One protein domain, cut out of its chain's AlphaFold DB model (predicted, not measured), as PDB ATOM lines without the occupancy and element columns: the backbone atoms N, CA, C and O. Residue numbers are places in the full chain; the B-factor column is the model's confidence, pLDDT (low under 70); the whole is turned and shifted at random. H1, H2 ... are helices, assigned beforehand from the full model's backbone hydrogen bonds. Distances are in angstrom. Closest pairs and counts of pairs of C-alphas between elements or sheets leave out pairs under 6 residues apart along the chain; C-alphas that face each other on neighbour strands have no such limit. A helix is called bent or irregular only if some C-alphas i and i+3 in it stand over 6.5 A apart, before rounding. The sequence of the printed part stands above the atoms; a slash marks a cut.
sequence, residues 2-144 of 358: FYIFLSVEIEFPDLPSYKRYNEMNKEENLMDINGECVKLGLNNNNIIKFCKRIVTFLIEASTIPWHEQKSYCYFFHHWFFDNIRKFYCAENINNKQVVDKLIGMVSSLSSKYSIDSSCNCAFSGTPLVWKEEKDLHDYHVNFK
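This is residues 2 to 144 of the 358 residues of the protein "Variable surface protein" of Plasmodium gonderi (UniProt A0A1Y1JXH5). Three long helices, H4, H5 and H6, make an up-and-down bundle, side by side with each running against the one before it, their centres forming a triangle. H8 packs slanting on H5, H2 crosses from H8 to H5, H3 packs on H4, and short H7 packs on H5 and H6. The printed part has 143 residues with eight named helices, H1 to H8 in order along the chain, and no named strand; the class is all helix. It is compact, with a radius of gyration of the C-alphas of 15.1 A, and rounded, spanning 41 by 40 by 29 A.

H1 is residues 8 to 11, beginning at C-alpha 8 (-37.053, -2.553, -2.838). H2 is residues 16 to 24, 12.4 A long, and H3 is residues 33 to 39, 10.5 A. H4, residues 45 to 63, measures 27.4 A. H5, residues 66 to 88, is the longest helix by residues, 32.7 A from C-alpha 66 at (-29.820, 20.380, 15.221). H6, residues 93 to 112, measures 29.8 A. H7 is residues 117 to 120. H8, residues 127 to 144, measures 27.6 A and ends at C-alpha 144 (-40.759, 12.763, -5.699). H3 and H8 are irregular: C-alphas 34 and 37 are 8.4 A apart, and C-alphas 141 and 144 are 7.6 A apart.

H5 is the hub, touching five helices. It forms a hairpin with H4, a shallow tilt of 12 degrees, opposite ways; their closest C-alphas, of Ala 61 and Gln 69, are 6.0 A apart. H5 and H6 form another hairpin at 11 degrees, closest at the C-alphas of Phe 87 and Asn 95, 5.7 A. H5 touches H8 at a steep tilt of 40 degrees, opposite ways, closest at the C-alphas of Arg 85 and Pro 127, 5.0 A. H5 touches H7, closest at the C-alphas of Cys 73 and Cys 119, 4.5 A. H2 and H5 only just touch, with 3 pairs of C-alphas within 8 A, the closest those of Tyr 21 and Trp 79, 6.8 A. H3 touches H4, closest at the C-alphas of Cys 37 and Cys 51, 5.6 A. H1 is near H8. Every O i to N i+4 pair is within hydrogen-bond range in H2 and H4; the counts are 14 of 19 in H5, 15 of 16 in H6, 13 of 14 in H8 and 1 of 3 in H3, where 3 of 4 O i to N i+3 pairs are within range, while H1 and H7 are too short for an O i to N i+4 pair.

The two C-alphas farthest apart, of Phe 2 and Asn 34, are 45.2 A apart. The printed part has no cut, and no link between its helices is long. The mean pLDDT of the printed part is 82.0; residues 2 to 10, 41, 43, 88 to 94 and 122 to 124 are under 70.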
ATOM      1  N   PHE A   2     -44.533 -19.028  -0.841       25.58
ATOM      2  CA  PHE A   2     -43.341 -18.219  -0.580       25.58
ATOM      3  C   PHE A   2     -43.597 -16.774  -1.018       25.58
ATOM      4  O   PHE A   2     -43.686 -16.508  -2.212       25.58
ATOM      5  N   TYR A   3     -43.718 -15.849  -0.065       33.53
ATOM      6  CA  TYR A   3     -43.617 -14.425  -0.367       33.53
ATOM      7  C   TYR A   3     -42.172 -14.144  -0.784       33.53
ATOM      8  O   TYR A   3     -41.257 -14.212   0.038       33.53
ATOM      9  N   ILE A   4     -41.965 -13.859  -2.068       36.22
ATOM     10  CA  ILE A   4     -40.757 -13.182  -2.534       36.22
ATOM     11  C   ILE A   4     -40.807 -11.805  -1.877       36.22
ATOM     12  O   ILE A   4     -41.580 -10.935  -2.271       36.22
ATOM     13  N   PHE A   5     -40.054 -11.643  -0.792       45.03
ATOM     14  CA  PHE A   5     -39.860 -10.354  -0.153       45.03
ATOM     15  C   PHE A   5     -39.126  -9.461  -1.153       45.03
ATOM     16  O   PHE A   5     -37.919  -9.604  -1.333       45.03
ATOM     17  N   LEU A   6     -39.854  -8.560  -1.817       45.97
ATOM     18  CA  LEU A   6     -39.254  -7.491  -2.605       45.97
ATOM     19  C   LEU A   6     -38.388  -6.654  -1.652       45.97
ATOM     20  O   LEU A   6     -38.891  -5.868  -0.847       45.97
ATOM     21  N   SER A   7     -37.074  -6.848  -1.687       55.94
ATOM     22  CA  SER A   7     -36.139  -5.877  -1.131       55.94
ATOM     23  C   SER A   7     -36.029  -4.749  -2.149       55.94
ATOM     24  O   SER A   7     -35.167  -4.779  -3.026       55.94
ATOM     25  N   VAL A   8     -36.943  -3.786  -2.033       58.09
ATOM     26  CA  VAL A   8     -37.053  -2.553  -2.838       58.09
ATOM     27  C   VAL A   8     -35.688  -1.886  -3.046       58.09
ATOM     28  O   VAL A   8     -35.397  -1.365  -4.118       58.09
ATOM     29  N   GLU A   9     -34.813  -1.985  -2.046       55.12
ATOM     30  CA  GLU A   9     -33.430  -1.509  -2.078       55.12
ATOM     31  C   GLU A   9     -32.612  -2.051  -3.262       55.12
ATOM     32  O   GLU A   9     -31.890  -1.297  -3.901       55.12
ATOM     33  N   ILE A  10     -32.737  -3.335  -3.604       61.97
ATOM     34  CA  ILE A  10     -31.933  -3.942  -4.679       61.97
ATOM     35  C   ILE A  10     -32.446  -3.512  -6.059       61.97
ATOM     36  O   ILE A  10     -31.683  -3.447  -7.022       61.97
ATOM     37  N   GLU A  11     -33.737  -3.206  -6.170       74.62
ATOM     38  CA  GLU A  11     -34.365  -2.922  -7.458       74.62
ATOM     39  C   GLU A  11     -34.222  -1.462  -7.900       74.62
ATOM     40  O   GLU A  11     -34.301  -1.176  -9.098       74.62
ATOM     41  N   PHE A  12     -33.978  -0.543  -6.959       83.50
ATOM     42  CA  PHE A  12     -33.954   0.897  -7.220       83.50
ATOM     43  C   PHE A  12     -32.727   1.604  -6.616       83.50
ATOM     44  O   PHE A  12     -32.870   2.470  -5.746       83.50
ATOM     45  N   PRO A  13     -31.510   1.319  -7.118       85.75
ATOM     46  CA  PRO A  13     -30.276   1.892  -6.576       85.75
ATOM     47  C   PRO A  13     -30.162   3.417  -6.756       85.75
ATOM     48  O   PRO A  13     -29.351   4.081  -6.109       85.75
ATOM     49  N   ASP A  14     -30.980   3.994  -7.638       87.06
ATOM     50  CA  ASP A  14     -30.970   5.426  -7.932       87.06
ATOM     51  C   ASP A  14     -31.707   6.258  -6.873       87.06
ATOM     52  O   ASP A  14     -31.504   7.479  -6.813       87.06
ATOM     53  N   LEU A  15     -32.566   5.623  -6.065       89.69
ATOM     54  CA  LEU A  15     -33.431   6.311  -5.113       89.69
ATOM     55  C   LEU A  15     -32.638   6.859  -3.912       89.69
ATOM     56  O   LEU A  15     -31.651   6.248  -3.487       89.69
ATOM     57  N   PRO A  16     -33.053   8.007  -3.341       91.25
ATOM     58  CA  PRO A  16     -32.305   8.654  -2.262       91.25
ATOM     59  C   PRO A  16     -32.130   7.783  -1.015       91.25
ATOM     60  O   PRO A  16     -31.033   7.736  -0.465       91.25
ATOM     61  N   SER A  17     -33.174   7.063  -0.593       91.62
ATOM     62  CA  SER A  17     -33.096   6.171   0.577       91.62
ATOM     63  C   SER A  17     -32.051   5.067   0.398       91.62
ATOM     64  O   SER A  17     -31.215   4.876   1.279       91.62
ATOM     65  N   TYR A  18     -32.013   4.407  -0.765       90.19
ATOM     66  CA  TYR A  18     -31.001   3.391  -1.060       90.19
ATOM     67  C   TYR A  18     -29.586   3.960  -0.980       90.19
ATOM     68  O   TYR A  18     -28.722   3.393  -0.312       90.19
ATOM     69  N   LYS A  19     -29.347   5.099  -1.644       91.06
ATOM     70  CA  LYS A  19     -28.041   5.772  -1.621       91.06
ATOM     71  C   LYS A  19     -27.610   6.056  -0.190       91.06
ATOM     72  O   LYS A  19     -26.468   5.765   0.167       91.06
ATOM     73  N   ARG A  20     -28.546   6.530   0.635       90.38
ATOM     74  CA  ARG A  20     -28.296   6.820   2.039       90.38
ATOM     75  C   ARG A  20     -27.911   5.573   2.826       90.38
ATOM     76  O   ARG A  20     -26.865   5.564   3.463       90.38
ATOM     77  N   TYR A  21     -28.676   4.490   2.735       91.12
ATOM     78  CA  TYR A  21     -28.327   3.252   3.441       91.12
ATOM     79  C   TYR A  21     -27.046   2.604   2.918       91.12
ATOM     80  O   TYR A  21     -26.316   1.982   3.687       91.12
ATOM     81  N   ASN A  22     -26.739   2.754   1.631       89.56
ATOM     82  CA  ASN A  22     -25.490   2.264   1.069       89.56
ATOM     83  C   ASN A  22     -24.280   3.012   1.647       89.56
ATOM     84  O   ASN A  22     -23.295   2.378   2.015       89.56
ATOM     85  N   GLU A  23     -24.368   4.337   1.807       88.12
ATOM     86  CA  GLU A  23     -23.377   5.107   2.572       88.12
ATOM     87  C   GLU A  23     -23.254   4.573   3.999       88.12
ATOM     88  O   GLU A  23     -22.141   4.346   4.470       88.12
ATOM     89  N   MET A  24     -24.388   4.269   4.640       88.06
ATOM     90  CA  MET A  24     -24.406   3.744   6.004       88.06
ATOM     91  C   MET A  24     -23.842   2.314   6.141       88.06
ATOM     92  O   MET A  24     -23.521   1.833   7.229       88.06
ATOM     93  N   ASN A  25     -23.706   1.593   5.033       88.69
ATOM     94  CA  ASN A  25     -23.175   0.235   5.024       88.69
ATOM     95  C   ASN A  25     -21.683   0.162   4.672       88.69
ATOM     96  O   ASN A  25     -21.124  -0.939   4.699       88.69
ATOM     97  N   LYS A  26     -21.027   1.294   4.377       88.56
ATOM     98  CA  LYS A  26     -19.586   1.341   4.095       88.56
ATOM     99  C   LYS A  26     -18.765   0.898   5.314       88.56
ATOM    100  O   LYS A  26     -19.125   1.155   6.459       88.56
ATOM    101  N   GLU A  27     -17.645   0.215   5.064       85.12
ATOM    102  CA  GLU A  27     -16.727  -0.284   6.111       85.12
ATOM    103  C   GLU A  27     -15.488   0.599   6.316       85.12
ATOM    104  O   GLU A  27     -14.552   0.221   7.019       85.12
ATOM    105  N   GLU A  28     -15.465   1.775   5.701       83.94
ATOM    106  CA  GLU A  28     -14.343   2.707   5.764       83.94
ATOM    107  C   GLU A  28     -14.459   3.613   6.995       83.94
ATOM    108  O   GLU A  28     -15.555   4.003   7.386       83.94
ATOM    109  N   ASN A  29     -13.318   3.966   7.602       83.38
ATOM    110  CA  ASN A  29     -13.224   4.950   8.693       83.38
ATOM    111  C   ASN A  29     -14.135   4.672   9.908       83.38
ATOM    112  O   ASN A  29     -14.581   5.593  10.593       83.38
ATOM    113  N   LEU A  30     -14.395   3.392  10.197       88.62
ATOM    114  CA  LEU A  30     -15.222   2.987  11.332       88.62
ATOM    115  C   LEU A  30     -14.580   3.383  12.667       88.62
ATOM    116  O   LEU A  30     -13.418   3.067  12.935       88.62
ATOM    117  N   MET A  31     -15.368   4.023  13.525       87.06
ATOM    118  CA  MET A  31     -14.937   4.539  14.816       87.06
ATOM    119  C   MET A  31     -15.277   3.555  15.937       87.06
ATOM    120  O   MET A  31     -16.252   2.812  15.876       87.06
ATOM    121  N   ASP A  32     -14.461   3.550  16.987       86.19
ATOM    122  CA  ASP A  32     -14.734   2.831  18.232       86.19
ATOM    123  C   ASP A  32     -14.241   3.684  19.395       86.19
ATOM    124  O   ASP A  32     -13.051   3.716  19.721       86.19
ATOM    125  N   ILE A  33     -15.150   4.453  19.979       82.12
ATOM    126  CA  ILE A  33     -14.788   5.404  21.020       82.12
ATOM    127  C   ILE A  33     -14.483   4.631  22.291       82.12
ATOM    128  O   ILE A  33     -15.330   3.914  22.813       82.12
ATOM    129  N   ASN A  34     -13.273   4.802  22.821       79.44
ATOM    130  CA  ASN A  34     -12.846   4.197  24.085       79.44
ATOM    131  C   ASN A  34     -13.026   2.666  24.144       79.44
ATOM    132  O   ASN A  34     -13.161   2.112  25.243       79.44
ATOM    133  N   GLY A  35     -13.048   1.988  22.991       81.00
ATOM    134  CA  GLY A  35     -13.301   0.552  22.899       81.00
ATOM    135  C   GLY A  35     -14.693   0.141  23.380       81.00
ATOM    136  O   GLY A  35     -14.836  -0.965  23.904       81.00
ATOM    137  N   GLU A  36     -15.696   1.020  23.289       81.56
ATOM    138  CA  GLU A  36     -17.081   0.722  23.670       81.56
ATOM    139  C   GLU A  36     -17.580  -0.556  22.996       81.56
ATOM    140  O   GLU A  36     -18.118  -1.424  23.684       81.56
ATOM    141  N   CYS A  37     -17.282  -0.759  21.711       86.81
ATOM    142  CA  CYS A  37     -17.730  -1.949  20.991       86.81
ATOM    143  C   CYS A  37     -17.108  -3.250  21.501       86.81
ATOM    144  O   CYS A  37     -17.772  -4.287  21.539       86.81
ATOM    145  N   VAL A  38     -15.848  -3.202  21.935       81.19
ATOM    146  CA  VAL A  38     -15.163  -4.350  22.544       81.19
ATOM    147  C   VAL A  38     -15.698  -4.603  23.959       81.19
ATOM    148  O   VAL A  38     -15.928  -5.750  24.348       81.19
ATOM    149  N   LYS A  39     -15.967  -3.534  24.721       78.50
ATOM    150  CA  LYS A  39     -16.487  -3.589  26.098       78.50
ATOM    151  C   LYS A  39     -17.893  -4.166  26.206       78.50
ATOM    152  O   LYS A  39     -18.243  -4.675  27.268       78.50
ATOM    153  N   LEU A  40     -18.677  -4.165  25.126       74.88
ATOM    154  CA  LEU A  40     -19.967  -4.859  25.104       74.88
ATOM    155  C   LEU A  40     -19.827  -6.383  25.331       74.88
ATOM    156  O   LEU A  40     -20.829  -7.060  25.576       74.88
ATOM    157  N   GLY A  41     -18.611  -6.947  25.290       66.88
ATOM    158  CA  GLY A  41     -18.366  -8.379  25.512       66.88
ATOM    159  C   GLY A  41     -18.894  -9.239  24.363       66.88
ATOM    160  O   GLY A  41     -19.313 -10.377  24.564       66.88
ATOM    161  N   LEU A  42     -18.949  -8.654  23.165       70.06
ATOM    162  CA  LEU A  42     -19.472  -9.259  21.950       70.06
ATOM    163  C   LEU A  42     -18.287  -9.830  21.163       70.06
ATOM    164  O   LEU A  42     -17.723  -9.152  20.317       70.06
ATOM    165  N   ASN A  43     -17.889 -11.078  21.426       69.12
ATOM    166  CA  ASN A  43     -16.710 -11.704  20.792       69.12
ATOM    167  C   ASN A  43     -16.929 -12.118  19.317       69.12
ATOM    168  O   ASN A  43     -16.261 -13.012  18.804       69.12
ATOM    169  N   ASN A  44     -17.882 -11.495  18.624       81.06
ATOM    170  CA  ASN A  44     -18.200 -11.774  17.231       81.06
ATOM    171  C   ASN A  44     -17.795 -10.577  16.365       81.06
ATOM    172  O   ASN A  44     -18.362  -9.493  16.495       81.06
ATOM    173  N   ASN A  45     -16.857 -10.795  15.440       83.94
ATOM    174  CA  ASN A  45     -16.341  -9.752  14.551       83.94
ATOM    175  C   ASN A  45     -17.439  -9.023  13.762       83.94
ATOM    176  O   ASN A  45     -17.330  -7.816  13.566       83.94
ATOM    177  N   ASN A  46     -18.510  -9.709  13.350       83.94
ATOM    178  CA  ASN A  46     -19.618  -9.074  12.630       83.94
ATOM    179  C   ASN A  46     -20.404  -8.124  13.539       83.94
ATOM    180  O   ASN A  46     -20.789  -7.038  13.114       83.94
ATOM    181  N   ILE A  47     -20.594  -8.504  14.804       85.00
ATOM    182  CA  ILE A  47     -21.267  -7.664  15.798       85.00
ATOM    183  C   ILE A  47     -20.384  -6.471  16.177       85.00
ATOM    184  O   ILE A  47     -20.883  -5.352  16.251       85.00
ATOM    185  N   ILE A  48     -19.075  -6.677  16.348       87.69
ATOM    186  CA  ILE A  48     -18.122  -5.582  16.587       87.69
ATOM    187  C   ILE A  48     -18.142  -4.604  15.408       87.69
ATOM    188  O   ILE A  48     -18.243  -3.401  15.622       87.69
ATOM    189  N   LYS A  49     -18.101  -5.093  14.161       89.38
ATOM    190  CA  LYS A  49     -18.206  -4.243  12.963       89.38
ATOM    191  C   LYS A  49     -19.509  -3.448  12.938       89.38
ATOM    192  O   LYS A  49     -19.478  -2.246  12.695       89.38
ATOM    193  N   PHE A  50     -20.637  -4.102  13.209       89.88
ATOM    194  CA  PHE A  50     -21.937  -3.438  13.269       89.88
ATOM    195  C   PHE A  50     -21.981  -2.367  14.367       89.88
ATOM    196  O   PHE A  50     -22.413  -1.247  14.110       89.88
ATOM    197  N   CYS A  51     -21.442  -2.669  15.549       91.31
ATOM    198  CA  CYS A  51     -21.289  -1.704  16.629       91.31
ATOM    199  C   CYS A  51     -20.472  -0.481  16.199       91.31
ATOM    200  O   CYS A  51     -20.912   0.647  16.401       91.31
ATOM    201  N   LYS A  52     -19.322  -0.680  15.547       92.44
ATOM    202  CA  LYS A  52     -18.486   0.443  15.099       92.44
ATOM    203  C   LYS A  52     -19.201   1.334  14.084       92.44
ATOM    204  O   LYS A  52     -19.066   2.549  14.147       92.44
ATOM    205  N   ARG A  53     -20.018   0.753  13.197       92.62
ATOM    206  CA  ARG A  53     -20.884   1.529  12.290       92.62
ATOM    207  C   ARG A  53     -21.872   2.398  13.068       92.62
ATOM    208  O   ARG A  53     -21.981   3.583  12.785       92.62
ATOM    209  N   ILE A  54     -22.534   1.833  14.079       92.75
ATOM    210  CA  ILE A  54     -23.444   2.585  14.958       92.75
ATOM    211  C   ILE A  54     -22.716   3.759  15.622       92.75
ATOM    212  O   ILE A  54     -23.207   4.883  15.577       92.75
ATOM    213  N   VAL A  55     -21.535   3.513  16.196       92.81
ATOM    214  CA  VAL A  55     -20.720   4.556  16.835       92.81
ATOM    215  C   VAL A  55     -20.357   5.658  15.839       92.81
ATOM    216  O   VAL A  55     -20.529   6.832  16.158       92.81
ATOM    217  N   THR A  56     -19.915   5.304  14.627       92.88
ATOM    218  CA  THR A  56     -19.633   6.282  13.567       92.88
ATOM    219  C   THR A  56     -20.857   7.149  13.258       92.88
ATOM    220  O   THR A  56     -20.727   8.371  13.280       92.88
ATOM    221  N   PHE A  57     -22.047   6.561  13.057       91.62
ATOM    222  CA  PHE A  57     -23.264   7.339  12.770       91.62
ATOM    223  C   PHE A  57     -23.618   8.313  13.877       91.62
ATOM    224  O   PHE A  57     -23.975   9.453  13.602       91.62
ATOM    225  N   LEU A  58     -23.529   7.881  15.132       92.38
ATOM    226  CA  LEU A  58     -23.861   8.747  16.256       92.38
ATOM    227  C   LEU A  58     -22.861   9.905  16.375       92.38
ATOM    228  O   LEU A  58     -23.255  11.036  16.653       92.38
ATOM    229  N   ILE A  59     -21.580   9.671  16.091       91.50
ATOM    230  CA  ILE A  59     -20.592  10.752  16.088       91.50
ATOM    231  C   ILE A  59     -20.813  11.721  14.945       91.50
ATOM    232  O   ILE A  59     -20.835  12.926  15.185       91.50
ATOM    233  N   GLU A  60     -21.048  11.232  13.735       91.50
ATOM    234  CA  GLU A  60     -21.422  12.092  12.616       91.50
ATOM    235  C   GLU A  60     -22.681  12.901  12.943       91.50
ATOM    236  O   GLU A  60     -22.664  14.123  12.805       91.50
ATOM    237  N   ALA A  61     -23.723  12.260  13.484       91.31
ATOM    238  CA  ALA A  61     -24.940  12.934  13.923       91.31
ATOM    239  C   ALA A  61     -24.629  14.069  14.903       91.31
ATOM    240  O   ALA A  61     -25.162  15.162  14.736       91.31
ATOM    241  N   SER A  62     -23.728  13.864  15.869       90.94
ATOM    242  CA  SER A  62     -23.338  14.901  16.840       90.94
ATOM    243  C   SER A  62     -22.676  16.140  16.217       90.94
ATOM    244  O   SER A  62     -22.657  17.200  16.837       90.94
ATOM    245  N   THR A  63     -22.155  16.027  14.989       92.19
ATOM    246  CA  THR A  63     -21.549  17.150  14.252       92.19
ATOM    247  C   THR A  63     -22.535  17.897  13.351       92.19
ATOM    248  O   THR A  63     -22.223  18.989  12.875       92.19
ATOM    249  N   ILE A  64     -23.722  17.331  13.117       90.44
ATOM    250  CA  ILE A  64     -24.750  17.909  12.249       90.44
ATOM    251  C   ILE A  64     -25.548  18.967  13.026       90.44
ATOM    252  O   ILE A  64     -25.918  18.731  14.179       90.44
ATOM    253  N   PRO A  65     -25.868  20.125  12.413       87.38
ATOM    254  CA  PRO A  65     -26.735  21.121  13.031       87.38
ATOM    255  C   PRO A  65     -28.088  20.536  13.454       87.38
ATOM    256  O   PRO A  65     -28.707  19.783  12.706       87.38
ATOM    257  N   TRP A  66     -28.602  20.947  14.617       76.12
ATOM    258  CA  TRP A  66     -29.820  20.380  15.221       76.12
ATOM    259  C   TRP A  66     -31.032  20.288  14.267       76.12
ATOM    260  O   TRP A  66     -31.756  19.295  14.268       76.12
ATOM    261  N   HIS A  67     -31.223  21.284  13.395       75.69
ATOM    262  CA  HIS A  67     -32.338  21.324  12.441       75.69
ATOM    263  C   HIS A  67     -32.247  20.272  11.318       75.69
ATOM    264  O   HIS A  67     -33.274  19.872  10.776       75.69
ATOM    265  N   GLU A  68     -31.046  19.793  10.989       81.69
ATOM    266  CA  GLU A  68     -30.806  18.724  10.007       81.69
ATOM    267  C   GLU A  68     -30.606  17.356  10.679       81.69
ATOM    268  O   GLU A  68     -30.891  16.310  10.087       81.69
ATOM    269  N   GLN A  69     -30.167  17.360  11.942       84.88
ATOM    270  CA  GLN A  69     -29.860  16.166  12.726       84.88
ATOM    271  C   GLN A  69     -31.068  15.231  12.845       84.88
ATOM    272  O   GLN A  69     -30.922  14.014  12.768       84.88
ATOM    273  N   LYS A  70     -32.277  15.789  12.946       83.69
ATOM    274  CA  LYS A  70     -33.521  15.018  13.035       83.69
ATOM    275  C   LYS A  70     -33.749  14.104  11.822       83.69
ATOM    276  O   LYS A  70     -34.005  12.916  11.992       83.69
ATOM    277  N   SER A  71     -33.582  14.628  10.607       82.69
ATOM    278  CA  SER A  71     -33.697  13.837   9.369       82.69
ATOM    279  C   SER A  71     -32.624  12.745   9.304       82.69
ATOM    280  O   SER A  71     -32.912  11.591   8.995       82.69
ATOM    281  N   TYR A  72     -31.389  13.085   9.690       88.25
ATOM    282  CA  TYR A  72     -30.296  12.117   9.792       88.25
ATOM    283  C   TYR A  72     -30.633  10.968  10.758       88.25
ATOM    284  O   TYR A  72     -30.430   9.795  10.436       88.25
ATOM    285  N   CYS A  73     -31.195  11.301  11.920       89.44
ATOM    286  CA  CYS A  73     -31.600  10.340  12.936       89.44
ATOM    287  C   CYS A  73     -32.725   9.407  12.481       89.44
ATOM    288  O   CYS A  73     -32.723   8.243  12.873       89.44
ATOM    289  N   TYR A  74     -33.645   9.862  11.629       87.69
ATOM    290  CA  TYR A  74     -34.695   9.003  11.073       87.69
ATOM    291  C   TYR A  74     -34.128   7.899  10.178       87.69
ATOM    292  O   TYR A  74     -34.464   6.727  10.359       87.69
ATOM    293  N   PHE A  75     -33.179   8.234   9.296       90.06
ATOM    294  CA  PHE A  75     -32.450   7.217   8.533       90.06
ATOM    295  C   PHE A  75     -31.702   6.250   9.448       90.06
ATOM    296  O   PHE A  75     -31.779   5.038   9.250       90.06
ATOM    297  N   PHE A  76     -30.998   6.771  10.457       92.06
ATOM    298  CA  PHE A  76     -30.273   5.937  11.414       92.06
ATOM    299  C   PHE A  76     -31.202   4.979  12.152       92.06
ATOM    300  O   PHE A  76     -30.893   3.793  12.235       92.06
ATOM    301  N   HIS A  77     -32.345   5.462  12.630       89.44
ATOM    302  CA  HIS A  77     -33.343   4.652  13.306       89.44
ATOM    303  C   HIS A  77     -33.799   3.494  12.410       89.44
ATOM    304  O   HIS A  77     -33.590   2.329  12.748       89.44
ATOM    305  N   HIS A  78     -34.315   3.780  11.215       89.38
ATOM    306  CA  HIS A  78     -34.793   2.727  10.318       89.38
ATOM    307  C   HIS A  78     -33.688   1.752   9.898       89.38
ATOM    308  O   HIS A  78     -33.904   0.539   9.909       89.38
ATOM    309  N   TRP A  79     -32.483   2.247   9.609       91.88
ATOM    310  CA  TRP A  79     -31.327   1.402   9.308       91.88
ATOM    311  C   TRP A  79     -30.929   0.507  10.489       91.88
ATOM    312  O   TRP A  79     -30.656  -0.683  10.308       91.88
ATOM    313  N   PHE A  80     -30.897   1.055  11.705       91.94
ATOM    314  CA  PHE A  80     -30.509   0.329  12.910       91.94
ATOM    315  C   PHE A  80     -31.488  -0.811  13.177       91.94
ATOM    316  O   PHE A  80     -31.067  -1.962  13.301       91.94
ATOM    317  N   PHE A  81     -32.790  -0.527  13.165       87.69
ATOM    318  CA  PHE A  81     -33.823  -1.533  13.386       87.69
ATOM    319  C   PHE A  81     -33.880  -2.580  12.264       87.69
ATOM    320  O   PHE A  81     -34.026  -3.769  12.555       87.69
ATOM    321  N   ASP A  82     -33.665  -2.193  11.002       88.12
ATOM    322  CA  ASP A  82     -33.580  -3.141   9.883       88.12
ATOM    323  C   ASP A  82     -32.424  -4.134  10.037       88.12
ATOM    324  O   ASP A  82     -32.557  -5.316   9.714       88.12
ATOM    325  N   ASN A  83     -31.288  -3.676  10.560       88.12
ATOM    326  CA  ASN A  83     -30.146  -4.544  10.819       88.12
ATOM    327  C   ASN A  83     -30.327  -5.371  12.094       88.12
ATOM    328  O   ASN A  83     -29.998  -6.557  12.093       88.12
ATOM    329  N   ILE A  84     -30.921  -4.800  13.144       87.06
ATOM    330  CA  ILE A  84     -31.238  -5.506  14.389       87.06
ATOM    331  C   ILE A  84     -32.241  -6.642  14.148       87.06
ATOM    332  O   ILE A  84     -32.062  -7.742  14.673       87.06
ATOM    333  N   ARG A  85     -33.252  -6.447  13.292       84.31
ATOM    334  CA  ARG A  85     -34.253  -7.485  12.981       84.31
ATOM    335  C   ARG A  85     -33.622  -8.777  12.445       84.31
ATOM    336  O   ARG A  85     -34.127  -9.862  12.718       84.31
ATOM    337  N   LYS A  86     -32.489  -8.679  11.735       79.50
ATOM    338  CA  LYS A  86     -31.762  -9.830  11.167       79.50
ATOM    339  C   LYS A  86     -31.233 -10.756  12.265       79.50
ATOM    340  O   LYS A  86     -31.132 -11.959  12.048       79.50
ATOM    341  N   PHE A  87     -30.972 -10.220  13.458       74.81
ATOM    342  CA  PHE A  87     -30.600 -11.007  14.633       74.81
ATOM    343  C   PHE A  87     -31.797 -11.761  15.238       74.81
ATOM    344  O   PHE A  87     -31.608 -12.833  15.812       74.81
ATOM    345  N   TYR A  88     -33.027 -11.269  15.076       67.88
ATOM    346  CA  TYR A  88     -34.237 -11.971  15.525       67.88
ATOM    347  C   TYR A  88     -34.650 -13.104  14.579       67.88
ATOM    348  O   TYR A  88     -35.141 -14.129  15.038       67.88
ATOM    349  N   CYS A  89     -34.388 -12.966  13.276       59.62
ATOM    350  CA  CYS A  89     -34.681 -14.006  12.283       59.62
ATOM    351  C   CYS A  89     -33.750 -15.236  12.361       59.62
ATOM    352  O   CYS A  89     -33.972 -16.202  11.641       59.62
ATOM    353  N   ALA A  90     -32.707 -15.201  13.199       60.03
ATOM    354  CA  ALA A  90     -31.664 -16.230  13.277       60.03
ATOM    355  C   ALA A  90     -31.800 -17.200  14.477       60.03
ATOM    356  O   ALA A  90     -30.826 -17.873  14.802       60.03
ATOM    357  N   GLU A  91     -32.963 -17.241  15.149       51.41
ATOM    358  CA  GLU A  91     -33.317 -18.155  16.261       51.41
ATOM    359  C   GLU A  91     -32.163 -18.490  17.233       51.41
ATOM    360  O   GLU A  91     -31.796 -19.645  17.438       51.41
ATOM    361  N   ASN A  92     -31.564 -17.474  17.866       56.88
ATOM    362  CA  ASN A  92     -30.536 -17.695  18.885       56.88
ATOM    363  C   ASN A  92     -30.770 -16.802  20.112       56.88
ATOM    364  O   ASN A  92     -30.816 -15.580  20.002       56.88
ATOM    365  N   ILE A  93     -30.890 -17.414  21.295       53.34
ATOM    366  CA  ILE A  93     -31.137 -16.748  22.588       53.34
ATOM    367  C   ILE A  93     -30.060 -15.691  22.898       53.34
ATOM    368  O   ILE A  93     -30.367 -14.644  23.472       53.34
ATOM    369  N   ASN A  94     -28.817 -15.904  22.447       62.72
ATOM    370  CA  ASN A  94     -27.733 -14.934  22.619       62.72
ATOM    371  C   ASN A  94     -27.988 -13.620  21.864       62.72
ATOM    372  O   ASN A  94     -27.509 -12.571  22.290       62.72
ATOM    373  N   ASN A  95     -28.785 -13.639  20.792       73.06
ATOM    374  CA  ASN A  95     -29.029 -12.464  19.960       73.06
ATOM    375  C   ASN A  95     -29.815 -11.379  20.701       73.06
ATOM    376  O   ASN A  95     -29.535 -10.201  20.504       73.06
ATOM    377  N   LYS A  96     -30.729 -11.749  21.607       76.69
ATOM    378  CA  LYS A  96     -31.484 -10.765  22.395       76.69
ATOM    379  C   LYS A  96     -30.563  -9.938  23.296       76.69
ATOM    380  O   LYS A  96     -30.629  -8.717  23.280       76.69
ATOM    381  N   GLN A  97     -29.642 -10.595  24.004       81.00
ATOM    382  CA  GLN A  97     -28.675  -9.901  24.864       81.00
ATOM    383  C   GLN A  97     -27.751  -8.975  24.066       81.00
ATOM    384  O   GLN A  97     -27.380  -7.905  24.547       81.00
ATOM    385  N   VAL A  98     -27.367  -9.380  22.850       83.62
ATOM    386  CA  VAL A  98     -26.598  -8.519  21.943       83.62
ATOM    387  C   VAL A  98     -27.398  -7.276  21.567       83.62
ATOM    388  O   VAL A  98     -26.872  -6.169  21.650       83.62
ATOM    389  N   VAL A  99     -28.661  -7.449  21.187       85.06
ATOM    390  CA  VAL A  99     -29.545  -6.344  20.805       85.06
ATOM    391  C   VAL A  99     -29.752  -5.370  21.965       85.06
ATOM    392  O   VAL A  99     -29.553  -4.173  21.774       85.06
ATOM    393  N   ASP A 100     -30.048  -5.865  23.169       85.38
ATOM    394  CA  ASP A 100     -30.246  -5.026  24.360       85.38
ATOM    395  C   ASP A 100     -28.999  -4.177  24.667       85.38
ATOM    396  O   ASP A 100     -29.094  -2.984  24.958       85.38
ATOM    397  N   LYS A 101     -27.805  -4.771  24.532       88.56
ATOM    398  CA  LYS A 101     -26.525  -4.067  24.691       88.56
ATOM    399  C   LYS A 101     -26.316  -2.978  23.639       88.56
ATOM    400  O   LYS A 101     -25.854  -1.893  23.982       88.56
ATOM    401  N   LEU A 102     -26.649  -3.253  22.377       90.00
ATOM    402  CA  LEU A 102     -26.534  -2.273  21.294       90.00
ATOM    403  C   LEU A 102     -27.506  -1.104  21.490       90.00
ATOM    404  O   LEU A 102     -27.098   0.043  21.340       90.00
ATOM    405  N   ILE A 103     -28.753  -1.374  21.885       88.88
ATOM    406  CA  ILE A 103     -29.748  -0.334  22.189       88.88
ATOM    407  C   ILE A 103     -29.275   0.530  23.362       88.88
ATOM    408  O   ILE A 103     -29.256   1.752  23.253       88.88
ATOM    409  N   GLY A 104     -28.825  -0.092  24.459       89.69
ATOM    410  CA  GLY A 104     -28.313   0.641  25.619       89.69
ATOM    411  C   GLY A 104     -27.110   1.526  25.277       89.69
ATOM    412  O   GLY A 104     -27.001   2.645  25.778       89.69
ATOM    413  N   MET A 105     -26.240   1.062  24.376       90.44
ATOM    414  CA  MET A 105     -25.133   1.863  23.854       90.44
ATOM    415  C   MET A 105     -25.631   3.066  23.046       90.44
ATOM    416  O   MET A 105     -25.161   4.174  23.296       90.44
ATOM    417  N   VAL A 106     -26.593   2.880  22.130       91.88
ATOM    418  CA  VAL A 106     -27.207   3.990  21.377       91.88
ATOM    419  C   VAL A 106     -27.753   5.040  22.343       91.88
ATOM    420  O   VAL A 106     -27.378   6.205  22.243       91.88
ATOM    421  N   SER A 107     -28.534   4.630  23.347       90.12
ATOM    422  CA  SER A 107     -29.076   5.551  24.351       90.12
ATOM    423  C   SER A 107     -27.993   6.303  25.125       90.12
ATOM    424  O   SER A 107     -28.089   7.518  25.308       90.12
ATOM    425  N   SER A 108     -26.945   5.598  25.557       89.81
ATOM    426  CA  SER A 108     -25.825   6.198  26.287       89.81
ATOM    427  C   SER A 108     -25.079   7.226  25.437       89.81
ATOM    428  O   SER A 108     -24.757   8.311  25.922       89.81
ATOM    429  N   LEU A 109     -24.793   6.904  24.174       91.12
ATOM    430  CA  LEU A 109     -24.048   7.786  23.281       91.12
ATOM    431  C   LEU A 109     -24.869   8.994  22.854       91.12
ATOM    432  O   LEU A 109     -24.359  10.113  22.909       91.12
ATOM    433  N   SER A 110     -26.142   8.795  22.507       90.69
ATOM    434  CA  SER A 110     -27.048   9.897  22.183       90.69
ATOM    435  C   SER A 110     -27.154  10.898  23.324       90.69
ATOM    436  O   SER A 110     -27.052  12.098  23.088       90.69
ATOM    437  N   SER A 111     -27.265  10.423  24.569       89.00
ATOM    438  CA  SER A 111     -27.273  11.302  25.739       89.00
ATOM    439  C   SER A 111     -25.934  12.018  25.940       89.00
ATOM    440  O   SER A 111     -25.910  13.231  26.135       89.00
ATOM    441  N   LYS A 112     -24.815  11.289  25.866       90.81
ATOM    442  CA  LYS A 112     -23.469  11.831  26.101       90.81
ATOM    443  C   LYS A 112     -23.075  12.919  25.102       90.81
ATOM    444  O   LYS A 112     -22.388  13.863  25.481       90.81
ATOM    445  N   TYR A 113     -23.475  12.766  23.843       89.94
ATOM    446  CA  TYR A 113     -23.129  13.683  22.755       89.94
ATOM    447  C   TYR A 113     -24.258  14.658  22.401       89.94
ATOM    448  O   TYR A 113     -24.172  15.323  21.373       89.94
ATOM    449  N   SER A 114     -25.297  14.757  23.240       88.00
ATOM    450  CA  SER A 114     -26.444  15.654  23.031       88.00
ATOM    451  C   SER A 114     -27.073  15.513  21.638       88.00
ATOM    452  O   SER A 114     -27.431  16.503  21.003       88.00
ATOM    453  N   ILE A 115     -27.167  14.276  21.147       90.38
ATOM    454  CA  ILE A 115     -27.772  13.955  19.852       90.38
ATOM    455  C   ILE A 115     -29.291  14.026  19.997       90.38
ATOM    456  O   ILE A 115     -29.834  13.612  21.024       90.38
ATOM    457  N   ASP A 116     -29.973  14.519  18.962       86.44
ATOM    458  CA  ASP A 116     -31.431  14.565  18.896       86.44
ATOM    459  C   ASP A 116     -32.075  13.233  19.320       86.44
ATOM    460  O   ASP A 116     -31.635  12.139  18.942       86.44
ATOM    461  N   SER A 117     -33.153  13.327  20.103       81.06
ATOM    462  CA  SER A 117     -33.848  12.166  20.664       81.06
ATOM    463  C   SER A 117     -34.399  11.218  19.601       81.06
ATOM    464  O   SER A 117     -34.597  10.043  19.900       81.06
ATOM    465  N   SER A 118     -34.587  11.682  18.361       81.81
ATOM    466  CA  SER A 118     -35.009  10.845  17.231       81.81
ATOM    467  C   SER A 118     -34.003   9.727  16.912       81.81
ATOM    468  O   SER A 118     -34.374   8.703  16.346       81.81
ATOM    469  N   CYS A 119     -32.725   9.878  17.290       84.31
ATOM    470  CA  CYS A 119     -31.721   8.814  17.161       84.31
ATOM    471  C   CYS A 119     -31.855   7.740  18.257       84.31
ATOM    472  O   CYS A 119     -31.317   6.644  18.114       84.31
ATOM    473  N   ASN A 120     -32.553   8.046  19.354       81.50
ATOM    474  CA  ASN A 120     -32.675   7.203  20.542       81.50
ATOM    475  C   ASN A 120     -34.130   6.781  20.786       81.50
ATOM    476  O   ASN A 120     -34.662   6.857  21.896       81.50
ATOM    477  N   CYS A 121     -34.794   6.378  19.713       77.56
ATOM    478  CA  CYS A 121     -36.182   5.980  19.781       77.56
ATOM    479  C   CYS A 121     -36.385   4.636  20.466       77.56
ATOM    480  O   CYS A 121     -35.592   3.705  20.305       77.56
ATOM    481  N   ALA A 122     -37.464   4.554  21.248       68.62
ATOM    482  CA  ALA A 122     -37.764   3.385  22.053       68.62
ATOM    483  C   ALA A 122     -37.910   2.132  21.179       68.62
ATOM    484  O   ALA A 122     -38.572   2.135  20.141       68.62
ATOM    485  N   PHE A 123     -37.309   1.037  21.638       67.56
ATOM    486  CA  PHE A 123     -37.410  -0.263  20.993       67.56
ATOM    487  C   PHE A 123     -38.797  -0.863  21.247       67.56
ATOM    488  O   PHE A 123     -39.032  -1.513  22.265       67.56
ATOM    489  N   SER A 124     -39.735  -0.612  20.337       68.56
ATOM    490  CA  SER A 124     -41.092  -1.161  20.389       68.56
ATOM    491  C   SER A 124     -41.468  -1.801  19.055       68.56
ATOM    492  O   SER A 124     -40.902  -1.457  18.023       68.56
ATOM    493  N   GLY A 125     -42.390  -2.764  19.069       76.31
ATOM    494  CA  GLY A 125     -42.838  -3.463  17.862       76.31
ATOM    495  C   GLY A 125     -42.123  -4.792  17.598       76.31
ATOM    496  O   GLY A 125     -41.482  -5.374  18.471       76.31
ATOM    497  N   THR A 126     -42.303  -5.311  16.384       80.81
ATOM    498  CA  THR A 126     -41.760  -6.602  15.930       80.81
ATOM    499  C   THR A 126     -40.859  -6.408  14.708       80.81
ATOM    500  O   THR A 126     -41.000  -5.401  14.014       80.81
ATOM    501  N   PRO A 127     -39.999  -7.384  14.357       83.19
ATOM    502  CA  PRO A 127     -39.226  -7.368  13.110       83.19
ATOM    503  C   PRO A 127     -40.028  -7.022  11.848       83.19
ATOM    504  O   PRO A 127     -39.512  -6.352  10.952       83.19
ATOM    505  N   LEU A 128     -41.284  -7.477  11.780       84.31
ATOM    506  CA  LEU A 128     -42.191  -7.165  10.677       84.31
ATOM    507  C   LEU A 128     -42.633  -5.698  10.714       84.31
ATOM    508  O   LEU A 128     -42.586  -5.029   9.689       84.31
ATOM    509  N   VAL A 129     -42.993  -5.188  11.893       84.44
ATOM    510  CA  VAL A 129     -43.378  -3.781  12.075       84.44
ATOM    511  C   VAL A 129     -42.224  -2.852  11.695       84.44
ATOM    512  O   VAL A 129     -42.439  -1.943  10.905       84.44
ATOM    513  N   TRP A 130     -40.993  -3.121  12.140       85.56
ATOM    514  CA  TRP A 130     -39.833  -2.287  11.785       85.56
ATOM    515  C   TRP A 130     -39.556  -2.258  10.286       85.56
ATOM    516  O   TRP A 130     -39.158  -1.228   9.746       85.56
ATOM    517  N   LYS A 131     -39.783  -3.389   9.603       87.69
ATOM    518  CA  LYS A 131     -39.716  -3.447   8.142       87.69
ATOM    519  C   LYS A 131     -40.744  -2.511   7.519       87.69
ATOM    520  O   LYS A 131     -40.388  -1.696   6.683       87.69
ATOM    521  N   GLU A 132     -42.005  -2.665   7.911       88.25
ATOM    522  CA  GLU A 132     -43.117  -1.882   7.376       88.25
ATOM    523  C   GLU A 132     -42.929  -0.378   7.640       88.25
ATOM    524  O   GLU A 132     -43.227   0.442   6.779       88.25
ATOM    525  N   GLU A 133     -42.392  -0.002   8.803       86.25
ATOM    526  CA  GLU A 133     -42.060   1.389   9.146       86.25
ATOM    527  C   GLU A 133     -40.941   1.943   8.278       86.25
ATOM    528  O   GLU A 133     -41.083   3.016   7.699       86.25
ATOM    529  N   LYS A 134     -39.852   1.191   8.125       89.25
ATOM    530  CA  LYS A 134     -38.779   1.582   7.218       89.25
ATOM    531  C   LYS A 134     -39.284   1.732   5.780       89.25
ATOM    532  O   LYS A 134     -38.957   2.718   5.132       89.25
ATOM    533  N   ASP A 135     -40.088   0.790   5.289       90.00
ATOM    534  CA  ASP A 135     -40.617   0.835   3.922       90.00
ATOM    535  C   ASP A 135     -41.492   2.090   3.697       90.00
ATOM    536  O   ASP A 135     -41.402   2.721   2.644       90.00
ATOM    537  N   LEU A 136     -42.289   2.500   4.694       88.75
ATOM    538  CA  LEU A 136     -43.064   3.746   4.644       88.75
ATOM    539  C   LEU A 136     -42.174   4.997   4.664       88.75
ATOM    540  O   LEU A 136     -42.373   5.904   3.856       88.75
ATOM    541  N   HIS A 137     -41.169   5.040   5.540       88.50
ATOM    542  CA  HIS A 137     -40.188   6.125   5.563       88.50
ATOM    543  C   HIS A 137     -39.473   6.265   4.209       88.50
ATOM    544  O   HIS A 137     -39.388   7.358   3.644       88.50
ATOM    545  N   ASP A 138     -39.001   5.147   3.659       90.94
ATOM    546  CA  ASP A 138     -38.305   5.108   2.378       90.94
ATOM    547  C   ASP A 138     -39.215   5.592   1.250       90.94
ATOM    548  O   ASP A 138     -38.782   6.361   0.392       90.94
ATOM    549  N   TYR A 139     -40.489   5.203   1.266       90.44
ATOM    550  CA  TYR A 139     -41.490   5.722   0.344       90.44
ATOM    551  C   TYR A 139     -41.628   7.250   0.420       90.44
ATOM    552  O   TYR A 139     -41.542   7.891  -0.627       90.44
ATOM    553  N   HIS A 140     -41.759   7.844   1.610       86.81
ATOM    554  CA  HIS A 140     -41.871   9.303   1.752       86.81
ATOM    555  C   HIS A 140     -40.649  10.031   1.184       86.81
ATOM    556  O   HIS A 140     -40.782  10.973   0.398       86.81
ATOM    557  N   VAL A 141     -39.450   9.542   1.507       87.62
ATOM    558  CA  VAL A 141     -38.184  10.068   0.975       87.62
ATOM    559  C   VAL A 141     -38.127   9.943  -0.551       87.62
ATOM    560  O   VAL A 141     -37.664  10.848  -1.250       87.62
ATOM    561  N   ASN A 142     -38.587   8.814  -1.086       90.25
ATOM    562  CA  ASN A 142     -38.473   8.492  -2.501       90.25
ATOM    563  C   ASN A 142     -39.606   9.072  -3.356       90.25
ATOM    564  O   ASN A 142     -39.444   9.117  -4.573       90.25
ATOM    565  N   PHE A 143     -40.720   9.518  -2.767       88.25
ATOM    566  CA  PHE A 143     -41.969   9.860  -3.457       88.25
ATOM    567  C   PHE A 143     -41.755  10.702  -4.723       88.25
ATOM    568  O   PHE A 143     -42.158  10.317  -5.817       88.25
ATOM    569  N   LYS A 144     -41.017  11.813  -4.598       86.44
ATOM    570  CA  LYS A 144     -40.759  12.763  -5.699       86.44
ATOM    571  C   LYS A 144     -39.834  12.220  -6.798       86.44
ATOM    572  O   LYS A 144     -39.718  12.823  -7.863       86.44
TER     573      LYS A 144